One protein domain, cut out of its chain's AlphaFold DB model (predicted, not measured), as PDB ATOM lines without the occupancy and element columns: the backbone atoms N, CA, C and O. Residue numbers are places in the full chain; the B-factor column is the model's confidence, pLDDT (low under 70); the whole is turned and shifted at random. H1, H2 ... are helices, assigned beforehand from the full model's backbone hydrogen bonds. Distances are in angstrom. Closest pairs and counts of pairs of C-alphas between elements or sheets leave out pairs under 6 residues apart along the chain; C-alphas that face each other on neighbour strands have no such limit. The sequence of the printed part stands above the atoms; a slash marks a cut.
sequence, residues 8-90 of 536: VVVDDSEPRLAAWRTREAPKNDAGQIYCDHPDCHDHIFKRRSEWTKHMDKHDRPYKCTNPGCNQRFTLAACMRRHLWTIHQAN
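Overview. This is residues 8 to 90 of the 536 residues of an uncharacterized protein of Paracoccidioides lutzii (strain ATCC MYA-826 / Pb01) (UniProt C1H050). What is the shape? Little regular structure: a rod of two small lobes end to end, each a short paired loop and a helix, residues 33 to 58 with H2 and 62 to 87 with H3. Residues 8 to 22, with H1, run along one side. What is it made of? The printed part has 83 residues, all helix by class, with H1, H2, H3 in order, 27 residues in them, and no named strand. It is loose, radius of gyration of the C-alphas 15.9 A, spanning 53 by 21 by 20 A.

Arrangement. What is near H1, residues 19 to 22? H2, residues 48 to 58, is close but not clearly touching; the closest C-alphas, of Arg 21 and Thr 52, are 7.2 A apart. Where is H3, residues 76 to 87? It is apart from H1 and H2. What pairs outside the helices? Residues 33 to 34 pair antiparallel with 44 to 45, and 62 to 63 with 72 to 73. Are the helix backbones within hydrogen-bond range? Every O i to N i+4 pair is in H3, and 5 of 7 in H2; H1 is too short for one.

Along the chain. Where does H1 begin? C-alpha 19 is at (10.259, -45.139, -10.143); H1 is 5.8 A long. How long are the others? H2 is 15.7 A and H3 15.6 A, ending at C-alpha 87, (19.349, -17.663, -0.795).

Size, cuts and confidence. How far does it reach? The C-alphas farthest apart, of Asp 29 and Asn 90, are 54.3 A apart. Are there cuts or long links? The printed part has no cut, and both links are long. Where is pLDDT under 70? At residues 8 to 22 and 89 to 90.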
ATOM      1  N   VAL A   8       9.771 -15.581  -5.684       34.22
ATOM      2  CA  VAL A   8      10.289 -16.899  -6.066       34.22
ATOM      3  C   VAL A   8       9.166 -17.722  -6.697       34.22
ATOM      4  O   VAL A   8       8.248 -18.139  -6.000       34.22
ATOM      5  N   VAL A   9       9.265 -17.985  -7.999       33.54
ATOM      6  CA  VAL A   9       8.365 -18.890  -8.727       33.54
ATOM      7  C   VAL A   9       8.808 -20.334  -8.466       33.54
ATOM      8  O   VAL A   9       9.959 -20.695  -8.729       33.54
ATOM      9  N   VAL A  10       7.920 -21.154  -7.903       36.55
ATOM     10  CA  VAL A  10       8.138 -22.594  -7.710       36.55
ATOM     11  C   VAL A  10       7.779 -23.301  -9.020       36.55
ATOM     12  O   VAL A  10       6.713 -23.081  -9.577       36.55
ATOM     13  N   ASP A  11       8.700 -24.095  -9.563       36.45
ATOM     14  CA  ASP A  11       8.441 -24.955 -10.724       36.45
ATOM     15  C   ASP A  11       7.686 -26.206 -10.237       36.45
ATOM     16  O   ASP A  11       8.285 -27.076  -9.601       36.45
ATOM     17  N   ASP A  12       6.375 -26.256 -10.504       38.71
ATOM     18  CA  ASP A  12       5.407 -27.285 -10.075       38.71
ATOM     19  C   ASP A  12       5.516 -28.622 -10.835       38.71
ATOM     20  O   ASP A  12       4.557 -29.392 -10.939       38.71
ATOM     21  N   SER A  13       6.688 -28.956 -11.374       36.76
ATOM     22  CA  SER A  13       6.909 -30.302 -11.896       36.76
ATOM     23  C   SER A  13       6.915 -31.321 -10.741       36.76
ATOM     24  O   SER A  13       7.877 -31.441  -9.982       36.76
ATOM     25  N   GLU A  14       5.789 -32.036 -10.603       42.42
ATOM     26  CA  GLU A  14       5.497 -33.064  -9.593       42.42
ATOM     27  C   GLU A  14       6.734 -33.880  -9.166       42.42
ATOM     28  O   GLU A  14       7.392 -34.502 -10.013       42.42
ATOM     29  N   PRO A  15       7.027 -34.013  -7.857       43.50
ATOM     30  CA  PRO A  15       7.990 -34.994  -7.392       43.50
ATOM     31  C   PRO A  15       7.362 -36.387  -7.503       43.50
ATOM     32  O   PRO A  15       6.821 -36.930  -6.540       43.50
ATOM     33  N   ARG A  16       7.444 -36.984  -8.698       48.81
ATOM     34  CA  ARG A  16       7.163 -38.406  -8.901       48.81
ATOM     35  C   ARG A  16       7.988 -39.187  -7.882       48.81
ATOM     36  O   ARG A  16       9.215 -39.075  -7.874       48.81
ATOM     37  N   LEU A  17       7.325 -39.974  -7.029       50.72
ATOM     38  CA  LEU A  17       7.989 -41.025  -6.259       50.72
ATOM     39  C   LEU A  17       8.897 -41.769  -7.230       50.72
ATOM     40  O   LEU A  17       8.428 -42.316  -8.228       50.72
ATOM     41  N   ALA A  18      10.201 -41.692  -6.992       59.20
ATOM     42  CA  ALA A  18      11.152 -42.090  -8.002       59.20
ATOM     43  C   ALA A  18      10.932 -43.555  -8.365       59.20
ATOM     44  O   ALA A  18      10.967 -44.423  -7.492       59.20
ATOM     45  N   ALA A  19      10.677 -43.825  -9.649       60.79
ATOM     46  CA  ALA A  19      10.259 -45.139 -10.143       60.79
ATOM     47  C   ALA A  19      11.221 -46.270  -9.732       60.79
ATOM     48  O   ALA A  19      10.844 -47.438  -9.651       60.79
ATOM     49  N   TRP A  20      12.474 -45.931  -9.416       67.27
ATOM     50  CA  TRP A  20      13.460 -46.886  -8.935       67.27
ATOM     51  C   TRP A  20      13.222 -47.380  -7.494       67.27
ATOM     52  O   TRP A  20      13.729 -48.438  -7.125       67.27
ATOM     53  N   ARG A  21      12.447 -46.665  -6.667       66.41
ATOM     54  CA  ARG A  21      12.120 -47.109  -5.300       66.41
ATOM     55  C   ARG A  21      11.189 -48.317  -5.296       66.41
ATOM     56  O   ARG A  21      11.305 -49.164  -4.413       66.41
ATOM     57  N   THR A  22      10.298 -48.408  -6.280       69.19
ATOM     58  CA  THR A  22       9.362 -49.528  -6.438       69.19
ATOM     59  C   THR A  22       9.940 -50.651  -7.298       69.19
ATOM     60  O   THR A  22       9.567 -51.806  -7.101       69.19
ATOM     61  N   ARG A  23      10.894 -50.356  -8.196       76.17
ATOM     62  CA  ARG A  23      11.526 -51.375  -9.049       76.17
ATOM     63  C   ARG A  23      12.422 -52.343  -8.271       76.17
ATOM     64  O   ARG A  23      12.995 -52.024  -7.220       76.17
ATOM     65  N   GLU A  24      12.575 -53.541  -8.823       78.27
ATOM     66  CA  GLU A  24      13.597 -54.488  -8.383       78.27
ATOM     67  C   GLU A  24      14.994 -54.004  -8.784       78.27
ATOM     68  O   GLU A  24      15.193 -53.445  -9.860       78.27
ATOM     69  N   ALA A  25      15.972 -54.198  -7.897       84.84
ATOM     70  CA  ALA A  25      17.338 -53.766  -8.159       84.84
ATOM     71  C   ALA A  25      17.962 -54.631  -9.277       84.84
ATOM     72  O   ALA A  25      17.885 -55.862  -9.181       84.84
ATOM     73  N   PRO A  26      18.587 -54.026 -10.301       85.63
ATOM     74  CA  PRO A  26      19.149 -54.754 -11.433       85.63
ATOM     75  C   PRO A  26      20.335 -55.619 -10.990       85.63
ATOM     76  O   PRO A  26      21.136 -55.218 -10.139       85.63
ATOM     77  N   LYS A  27      20.435 -56.825 -11.557       88.51
ATOM     78  CA  LYS A  27      21.479 -57.814 -11.254       88.51
ATOM     79  C   LYS A  27      22.228 -58.191 -12.526       88.51
ATOM     80  O   LYS A  27      21.605 -58.333 -13.572       88.51
ATOM     81  N   ASN A  28      23.544 -58.344 -12.428       85.71
ATOM     82  CA  ASN A  28      24.368 -58.864 -13.521       85.71
ATOM     83  C   ASN A  28      24.251 -60.400 -13.626       85.71
ATOM     84  O   ASN A  28      23.629 -61.036 -12.772       85.71
ATOM     85  N   ASP A  29      24.905 -61.004 -14.623       83.05
ATOM     86  CA  ASP A  29      24.929 -62.467 -14.816       83.05
ATOM     87  C   ASP A  29      25.489 -63.232 -13.600       83.05
ATOM     88  O   ASP A  29      25.138 -64.384 -13.358       83.05
ATOM     89  N   ALA A  30      26.320 -62.576 -12.782       84.88
ATOM     90  CA  ALA A  30      26.852 -63.119 -11.532       84.88
ATOM     91  C   ALA A  30      25.892 -62.973 -10.329       84.88
ATOM     92  O   ALA A  30      26.260 -63.295  -9.197       84.88
ATOM     93  N   GLY A  31      24.673 -62.458 -10.535       84.16
ATOM     94  CA  GLY A  31      23.654 -62.263  -9.499       84.16
ATOM     95  C   GLY A  31      23.919 -61.096  -8.539       84.16
ATOM     96  O   GLY A  31      23.201 -60.941  -7.546       84.16
ATOM     97  N   GLN A  32      24.928 -60.269  -8.809       86.88
ATOM     98  CA  GLN A  32      25.302 -59.122  -7.986       86.88
ATOM     99  C   GLN A  32      24.504 -57.881  -8.395       86.88
ATOM    100  O   GLN A  32      24.284 -57.635  -9.580       86.88
ATOM    101  N   ILE A  33      24.081 -57.084  -7.411       89.41
ATOM    102  CA  ILE A  33      23.283 -55.876  -7.649       89.41
ATOM    103  C   ILE A  33      24.209 -54.769  -8.149       89.41
ATOM    104  O   ILE A  33      25.185 -54.466  -7.467       89.41
ATOM    105  N   TYR A  34      23.908 -54.140  -9.283       88.46
ATOM    106  CA  TYR A  34      24.731 -53.059  -9.840       88.46
ATOM    107  C   TYR A  34      23.935 -51.763 -10.037       88.46
ATOM    108  O   TYR A  34      22.714 -51.724  -9.885       88.46
ATOM    109  N   CYS A  35      24.636 -50.666 -10.305       89.92
ATOM    110  CA  CYS A  35      24.021 -49.400 -10.690       89.92
ATOM    111  C   CYS A  35      23.752 -49.361 -12.203       89.92
ATOM    112  O   CYS A  35      24.686 -49.483 -12.987       89.92
ATOM    113  N   ASP A  36      22.500 -49.150 -12.611       85.51
ATOM    114  CA  ASP A  36      22.074 -49.014 -14.012       85.51
ATOM    115  C   ASP A  36      21.997 -47.554 -14.501       85.51
ATOM    116  O   ASP A  36      21.489 -47.293 -15.588       85.51
ATOM    117  N   HIS A  37      22.456 -46.582 -13.706       85.07
ATOM    118  CA  HIS A  37      22.404 -45.167 -14.080       85.07
ATOM    119  C   HIS A  37      23.482 -44.823 -15.133       85.07
ATOM    120  O   HIS A  37      24.638 -45.185 -14.917       85.07
ATOM    121  N   PRO A  38      23.169 -44.077 -16.216       81.45
ATOM    122  CA  PRO A  38      24.107 -43.794 -17.314       81.45
ATOM    123  C   PRO A  38      25.428 -43.154 -16.871       81.45
ATOM    124  O   PRO A  38      26.484 -43.547 -17.347       81.45
ATOM    125  N   ASP A  39      25.370 -42.221 -15.916       81.60
ATOM    126  CA  ASP A  39      26.549 -41.515 -15.382       81.60
ATOM    127  C   ASP A  39      27.301 -42.303 -14.292       81.60
ATOM    128  O   ASP A  39      28.081 -41.740 -13.520       81.60
ATOM    129  N   CYS A  40      27.008 -43.594 -14.133       85.26
ATOM    130  CA  CYS A  40      27.505 -44.383 -13.023       85.26
ATOM    131  C   CYS A  40      27.938 -45.771 -13.472       85.26
ATOM    132  O   CYS A  40      27.121 -46.644 -13.756       85.26
ATOM    133  N   HIS A  41      29.246 -45.984 -13.470       81.38
ATOM    134  CA  HIS A  41      29.849 -47.258 -13.829       81.38
ATOM    135  C   HIS A  41      30.486 -47.915 -12.597       81.38
ATOM    136  O   HIS A  41      30.861 -47.242 -11.636       81.38
ATOM    137  N   ASP A  42      30.550 -49.246 -12.617       78.22
ATOM    138  CA  ASP A  42      31.342 -50.085 -11.703       78.22
ATOM    139  C   ASP A  42      30.950 -50.104 -10.214       78.22
ATOM    140  O   ASP A  42      31.695 -50.595  -9.364       78.22
ATOM    141  N   HIS A  43      29.744 -49.652  -9.865       87.23
ATOM    142  CA  HIS A  43      29.222 -49.816  -8.509       87.23
ATOM    143  C   HIS A  43      28.415 -51.106  -8.350       87.23
ATOM    144  O   HIS A  43      27.297 -51.221  -8.856       87.23
ATOM    145  N   ILE A  44      28.975 -52.043  -7.581       87.63
ATOM    146  CA  ILE A  44      28.351 -53.316  -7.205       87.63
ATOM    147  C   ILE A  44      28.023 -53.311  -5.707       87.63
ATOM    148  O   ILE A  44      28.843 -52.931  -4.869       87.63
ATOM    149  N   PHE A  45      26.819 -53.761  -5.360       90.04
ATOM    150  CA  PHE A  45      26.260 -53.760  -4.012       90.04
ATOM    151  C   PHE A  45      25.957 -55.179  -3.540       90.04
ATOM    152  O   PHE A  45      25.461 -56.019  -4.292       90.04
ATOM    153  N   LYS A  46      26.200 -55.441  -2.251       85.44
ATOM    154  CA  LYS A  46      25.895 -56.744  -1.636       85.44
ATOM    155  C   LYS A  46      24.434 -56.856  -1.209       85.44
ATOM    156  O   LYS A  46      23.915 -57.959  -1.073       85.44
ATOM    157  N   ARG A  47      23.776 -55.722  -0.945       87.39
ATOM    158  CA  ARG A  47      22.398 -55.656  -0.434       87.39
ATOM    159  C   ARG A  47      21.578 -54.617  -1.181       87.39
ATOM    160  O   ARG A  47      22.083 -53.551  -1.525       87.39
ATOM    161  N   ARG A  48      20.271 -54.874  -1.311       85.49
ATOM    162  CA  ARG A  48      19.313 -53.916  -1.889       85.49
ATOM    163  C   ARG A  48      19.333 -52.571  -1.163       85.49
ATOM    164  O   ARG A  48      19.330 -51.544  -1.818       85.49
ATOM    165  N   SER A  49      19.418 -52.561   0.168       82.73
ATOM    166  CA  SER A  49      19.435 -51.319   0.956       82.73
ATOM    167  C   SER A  49      20.657 -50.432   0.684       82.73
ATOM    168  O   SER A  49      20.561 -49.212   0.802       82.73
ATOM    169  N   GLU A  50      21.798 -51.020   0.310       85.35
ATOM    170  CA  GLU A  50      23.005 -50.284  -0.089       85.35
ATOM    171  C   GLU A  50      22.821 -49.657  -1.478       85.35
ATOM    172  O   GLU A  50      23.121 -48.477  -1.656       85.35
ATOM    173  N   TRP A  51      22.243 -50.409  -2.422       86.81
ATOM    174  CA  TRP A  51      21.869 -49.905  -3.746       86.81
ATOM    175  C   TRP A  51      20.815 -48.795  -3.664       86.81
ATOM    176  O   TRP A  51      21.000 -47.742  -4.261       86.81
ATOM    177  N   THR A  52      19.760 -48.960  -2.857       82.91
ATOM    178  CA  THR A  52      18.714 -47.942  -2.649       82.91
ATOM    179  C   THR A  52      19.316 -46.624  -2.155       82.91
ATOM    180  O   THR A  52      19.055 -45.572  -2.728       82.91
ATOM    181  N   LYS A  53      20.197 -46.676  -1.145       83.31
ATOM    182  CA  LYS A  53      20.911 -45.486  -0.647       83.31
ATOM    183  C   LYS A  53      21.850 -44.871  -1.685       83.31
ATOM    184  O   LYS A  53      22.129 -43.676  -1.632       83.31
ATOM    185  N   HIS A  54      22.404 -45.683  -2.582       85.29
ATOM    186  CA  HIS A  54      23.235 -45.190  -3.673       85.29
ATOM    187  C   HIS A  54      22.395 -44.505  -4.761       85.29
ATOM    188  O   HIS A  54      22.778 -43.426  -5.200       85.29
ATOM    189  N   MET A  55      21.248 -45.076  -5.138       84.70
ATOM    190  CA  MET A  55      20.313 -44.505  -6.116       84.70
ATOM    191  C   MET A  55      19.784 -43.134  -5.697       84.70
ATOM    192  O   MET A  55      19.669 -42.258  -6.552       84.70
ATOM    193  N   ASP A  56      19.592 -42.895  -4.393       81.46
ATOM    194  CA  ASP A  56      19.272 -41.555  -3.884       81.46
ATOM    195  C   ASP A  56      20.297 -40.502  -4.360       81.46
ATOM    196  O   ASP A  56      19.954 -39.337  -4.483       81.46
ATOM    197  N   LYS A  57      21.563 -40.851  -4.651       80.04
ATOM    198  CA  LYS A  57      22.554 -39.874  -5.145       80.04
ATOM    199  C   LYS A  57      22.271 -39.380  -6.563       80.04
ATOM    200  O   LYS A  57      22.572 -38.212  -6.834       80.04
ATOM    201  N   HIS A  58      21.772 -40.267  -7.424       80.95
ATOM    202  CA  HIS A  58      21.387 -39.970  -8.809       80.95
ATOM    203  C   HIS A  58      20.055 -39.245  -8.850       80.95
ATOM    204  O   HIS A  58      19.852 -38.307  -9.615       80.95
ATOM    205  N   ASP A  59      19.165 -39.642  -7.954       78.34
ATOM    206  CA  ASP A  59      17.831 -39.100  -7.883       78.34
ATOM    207  C   ASP A  59      17.769 -37.872  -6.976       78.34
ATOM    208  O   ASP A  59      17.599 -37.927  -5.756       78.34
ATOM    209  N   ARG A  60      17.939 -36.714  -7.611       79.05
ATOM    210  CA  ARG A  60      17.820 -35.403  -6.975       79.05
ATOM    211  C   ARG A  60      16.627 -34.656  -7.570       79.05
ATOM    212  O   ARG A  60      16.835 -33.712  -8.348       79.05
ATOM    213  N   PRO A  61      15.387 -35.079  -7.260       77.71
ATOM    214  CA  PRO A  61      14.202 -34.502  -7.883       77.71
ATOM    215  C   PRO A  61      14.014 -33.045  -7.453       77.71
ATOM    216  O   PRO A  61      13.595 -32.214  -8.248       77.71
ATOM    217  N   TYR A  62      14.436 -32.692  -6.237       80.48
ATOM    218  CA  TYR A  62      14.228 -31.362  -5.676       80.48
ATOM    219  C   TYR A  62      15.315 -30.383  -6.132       80.48
ATOM    220  O   TYR A  62      16.405 -30.338  -5.557       80.48
ATOM    221  N   LYS A  63      15.031 -29.582  -7.158       83.76
ATOM    222  CA  LYS A  63      15.889 -28.474  -7.605       83.76
ATOM    223  C   LYS A  63      15.713 -27.254  -6.691       83.76
ATOM    224  O   LYS A  63      14.634 -27.025  -6.155       83.76
ATOM    225  N   CYS A  64      16.772 -26.474  -6.491       85.70
ATOM    226  CA  CYS A  64      16.654 -25.161  -5.868       85.70
ATOM    227  C   CYS A  64      15.775 -24.246  -6.732       85.70
ATOM    228  O   CYS A  64      16.001 -24.122  -7.934       85.70
ATOM    229  N   THR A  65      14.803 -23.587  -6.109       82.39
ATOM    230  CA  THR A  65      13.883 -22.653  -6.771       82.39
ATOM    231  C   THR A  65      14.479 -21.258  -6.982       82.39
ATOM    232  O   THR A  65      13.896 -20.448  -7.693       82.39
ATOM    233  N   ASN A  66      15.646 -20.946  -6.404       81.69
ATOM    234  CA  ASN A  66      16.254 -19.627  -6.569       81.69
ATOM    235  C   ASN A  66      16.846 -19.445  -7.984       81.69
ATOM    236  O   ASN A  66      17.678 -20.265  -8.393       81.69
ATOM    237  N   PRO A  67      16.519 -18.354  -8.706       81.95
ATOM    238  CA  PRO A  67      17.073 -18.073 -10.029       81.95
ATOM    239  C   PRO A  67      18.611 -18.099 -10.038       81.95
ATOM    240  O   PRO A  67      19.264 -17.536  -9.159       81.95
ATOM    241  N   GLY A  68      19.200 -18.796 -11.014       83.92
ATOM    242  CA  GLY A  68      20.654 -18.966 -11.149       83.92
ATOM    243  C   GLY A  68      21.279 -20.062 -10.272       83.92
ATOM    244  O   GLY A  68      22.459 -20.368 -10.438       83.92
ATOM    245  N   CYS A  69      20.519 -20.698  -9.372       88.51
ATOM    246  CA  CYS A  69      21.017 -21.820  -8.583       88.51
ATOM    247  C   CYS A  69      20.689 -23.169  -9.237       88.51
ATOM    248  O   CYS A  69      19.538 -23.594  -9.296       88.51
ATOM    249  N   ASN A  70      21.722 -23.901  -9.658       86.72
ATOM    250  CA  ASN A  70      21.575 -25.235 -10.255       86.72
ATOM    251  C   ASN A  70      21.688 -26.380  -9.230       86.72
ATOM    252  O   ASN A  70      21.896 -27.534  -9.603       86.72
ATOM    253  N   GLN A  71      21.578 -26.085  -7.929       87.92
ATOM    254  CA  GLN A  71      21.671 -27.110  -6.888       87.92
ATOM    255  C   GLN A  71      20.436 -28.014  -6.884       87.92
ATOM    256  O   GLN A  71      19.304 -27.544  -6.985       87.92
ATOM    257  N   ARG A  72      20.656 -29.322  -6.734       87.42
ATOM    258  CA  ARG A  72      19.602 -30.342  -6.657       87.42
ATOM    259  C   ARG A  72      19.803 -31.228  -5.433       87.42
ATOM    260  O   ARG A  72      20.940 -31.509  -5.045       87.42
ATOM    261  N   PHE A  73      18.707 -31.703  -4.855       83.32
ATOM    262  CA  PHE A  73      18.681 -32.440  -3.596       83.32
ATOM    263  C   PHE A  73      17.813 -33.687  -3.687       83.32
ATOM    264  O   PHE A  73      16.831 -33.741  -4.421       83.32
ATOM    265  N   THR A  74      18.171 -34.670  -2.870       80.25
ATOM    266  CA  THR A  74      17.510 -35.978  -2.768       80.25
ATOM    267  C   THR A  74      16.226 -35.931  -1.940       80.25
ATOM    268  O   THR A  74      15.328 -36.743  -2.112       80.25
ATOM    269  N   LEU A  75      16.127 -34.961  -1.024       77.45
ATOM    270  CA  LEU A  75      15.000 -34.780  -0.111       77.45
ATOM    271  C   LEU A  75      14.545 -33.321  -0.121       77.45
ATOM    272  O   LEU A  75      15.381 -32.413  -0.044       77.45
ATOM    273  N   ALA A  76      13.228 -33.100  -0.080       75.79
ATOM    274  CA  ALA A  76      12.626 -31.767  -0.001       75.79
ATOM    275  C   ALA A  76      13.171 -30.952   1.185       75.79
ATOM    276  O   ALA A  76      13.464 -29.768   1.054       75.79
ATOM    277  N   ALA A  77      13.389 -31.597   2.338       75.91
ATOM    278  CA  ALA A  77      13.959 -30.951   3.524       75.91
ATOM    279  C   ALA A  77      15.396 -30.436   3.300       75.91
ATOM    280  O   ALA A  77      15.788 -29.410   3.857       75.91
ATOM    281  N   CYS A  78      16.195 -31.119   2.471       81.39
ATOM    282  CA  CYS A  78      17.550 -30.674   2.143       81.39
ATOM    283  C   CYS A  78      17.536 -29.467   1.201       81.39
ATOM    284  O   CYS A  78      18.307 -28.534   1.428       81.39
ATOM    285  N   MET A  79      16.642 -29.475   0.209       86.53
ATOM    286  CA  MET A  79      16.429 -28.355  -0.709       86.53
ATOM    287  C   MET A  79      15.907 -27.112   0.017       86.53
ATOM    288  O   MET A  79      16.533 -26.059  -0.081       86.53
ATOM    289  N   ARG A  80      14.862 -27.248   0.848       80.04
ATOM    290  CA  ARG A  80      14.339 -26.158   1.693       80.04
ATOM    291  C   ARG A  80      15.420 -25.550   2.580       80.04
ATOM    292  O   ARG A  80      15.567 -24.336   2.652       80.04
ATOM    293  N   ARG A  81      16.241 -26.390   3.214       79.58
ATOM    294  CA  ARG A  81      17.375 -25.918   4.021       79.58
ATOM    295  C   ARG A  81      18.416 -25.166   3.189       79.58
ATOM    296  O   ARG A  81      18.979 -24.188   3.674       79.58
ATOM    297  N   HIS A  82      18.720 -25.623   1.979       82.73
ATOM    298  CA  HIS A  82      19.635 -24.911   1.090       82.73
ATOM    299  C   HIS A  82      19.074 -23.541   0.696       82.73
ATOM    300  O   HIS A  82      19.785 -22.549   0.830       82.73
ATOM    301  N   LEU A  83      17.797 -23.483   0.308       81.03
ATOM    302  CA  LEU A  83      17.105 -22.230   0.011       81.03
ATOM    303  C   LEU A  83      17.204 -21.255   1.193       81.03
ATOM    304  O   LEU A  83      17.643 -20.120   1.023       81.03
ATOM    305  N   TRP A  84      16.912 -21.739   2.403       72.58
ATOM    306  CA  TRP A  84      17.011 -20.961   3.639       72.58
ATOM    307  C   TRP A  84      18.428 -20.430   3.910       72.58
ATOM    308  O   TRP A  84      18.620 -19.272   4.261       72.58
ATOM    309  N   THR A  85      19.443 -21.287   3.774       72.76
ATOM    310  CA  THR A  85      20.819 -20.964   4.198       72.76
ATOM    311  C   THR A  85      21.630 -20.187   3.167       72.76
ATOM    312  O   THR A  85      22.522 -19.443   3.563       72.76
ATOM    313  N   ILE A  86      21.354 -20.368   1.874       77.94
ATOM    314  CA  ILE A  86      22.143 -19.782   0.782       77.94
ATOM    315  C   ILE A  86      21.427 -18.592   0.140       77.94
ATOM    316  O   ILE A  86      22.086 -17.613  -0.193       77.94
ATOM    317  N   HIS A  87      20.102 -18.653  -0.015       81.08
ATOM    318  CA  HIS A  87      19.349 -17.663  -0.795       81.08
ATOM    319  C   HIS A  87      18.523 -16.708   0.071       81.08
ATOM    320  O   HIS A  87      18.460 -15.522  -0.225       81.08
ATOM    321  N   GLN A  88      17.953 -17.180   1.182       71.17
ATOM    322  CA  GLN A  88      17.154 -16.356   2.102       71.17
ATOM    323  C   GLN A  88      17.980 -15.774   3.256       71.17
ATOM    324  O   GLN A  88      17.437 -15.558   4.335       71.17
ATOM    325  N   ALA A  89      19.290 -15.571   3.074       53.24
ATOM    326  CA  ALA A  89      20.237 -15.271   4.147       53.24
ATOM    327  C   ALA A  89      19.999 -13.917   4.859       53.24
ATOM    328  O   ALA A  89      20.845 -13.028   4.845       53.24
ATOM    329  N   ASN A  90      18.928 -13.814   5.644       50.85
ATOM    330  CA  ASN A  90      18.914 -13.073   6.891       50.85
ATOM    331  C   ASN A  90      19.764 -13.876   7.882       50.85
ATOM    332  O   ASN A  90      19.266 -14.670   8.680       50.85
TER     333      ASN A  90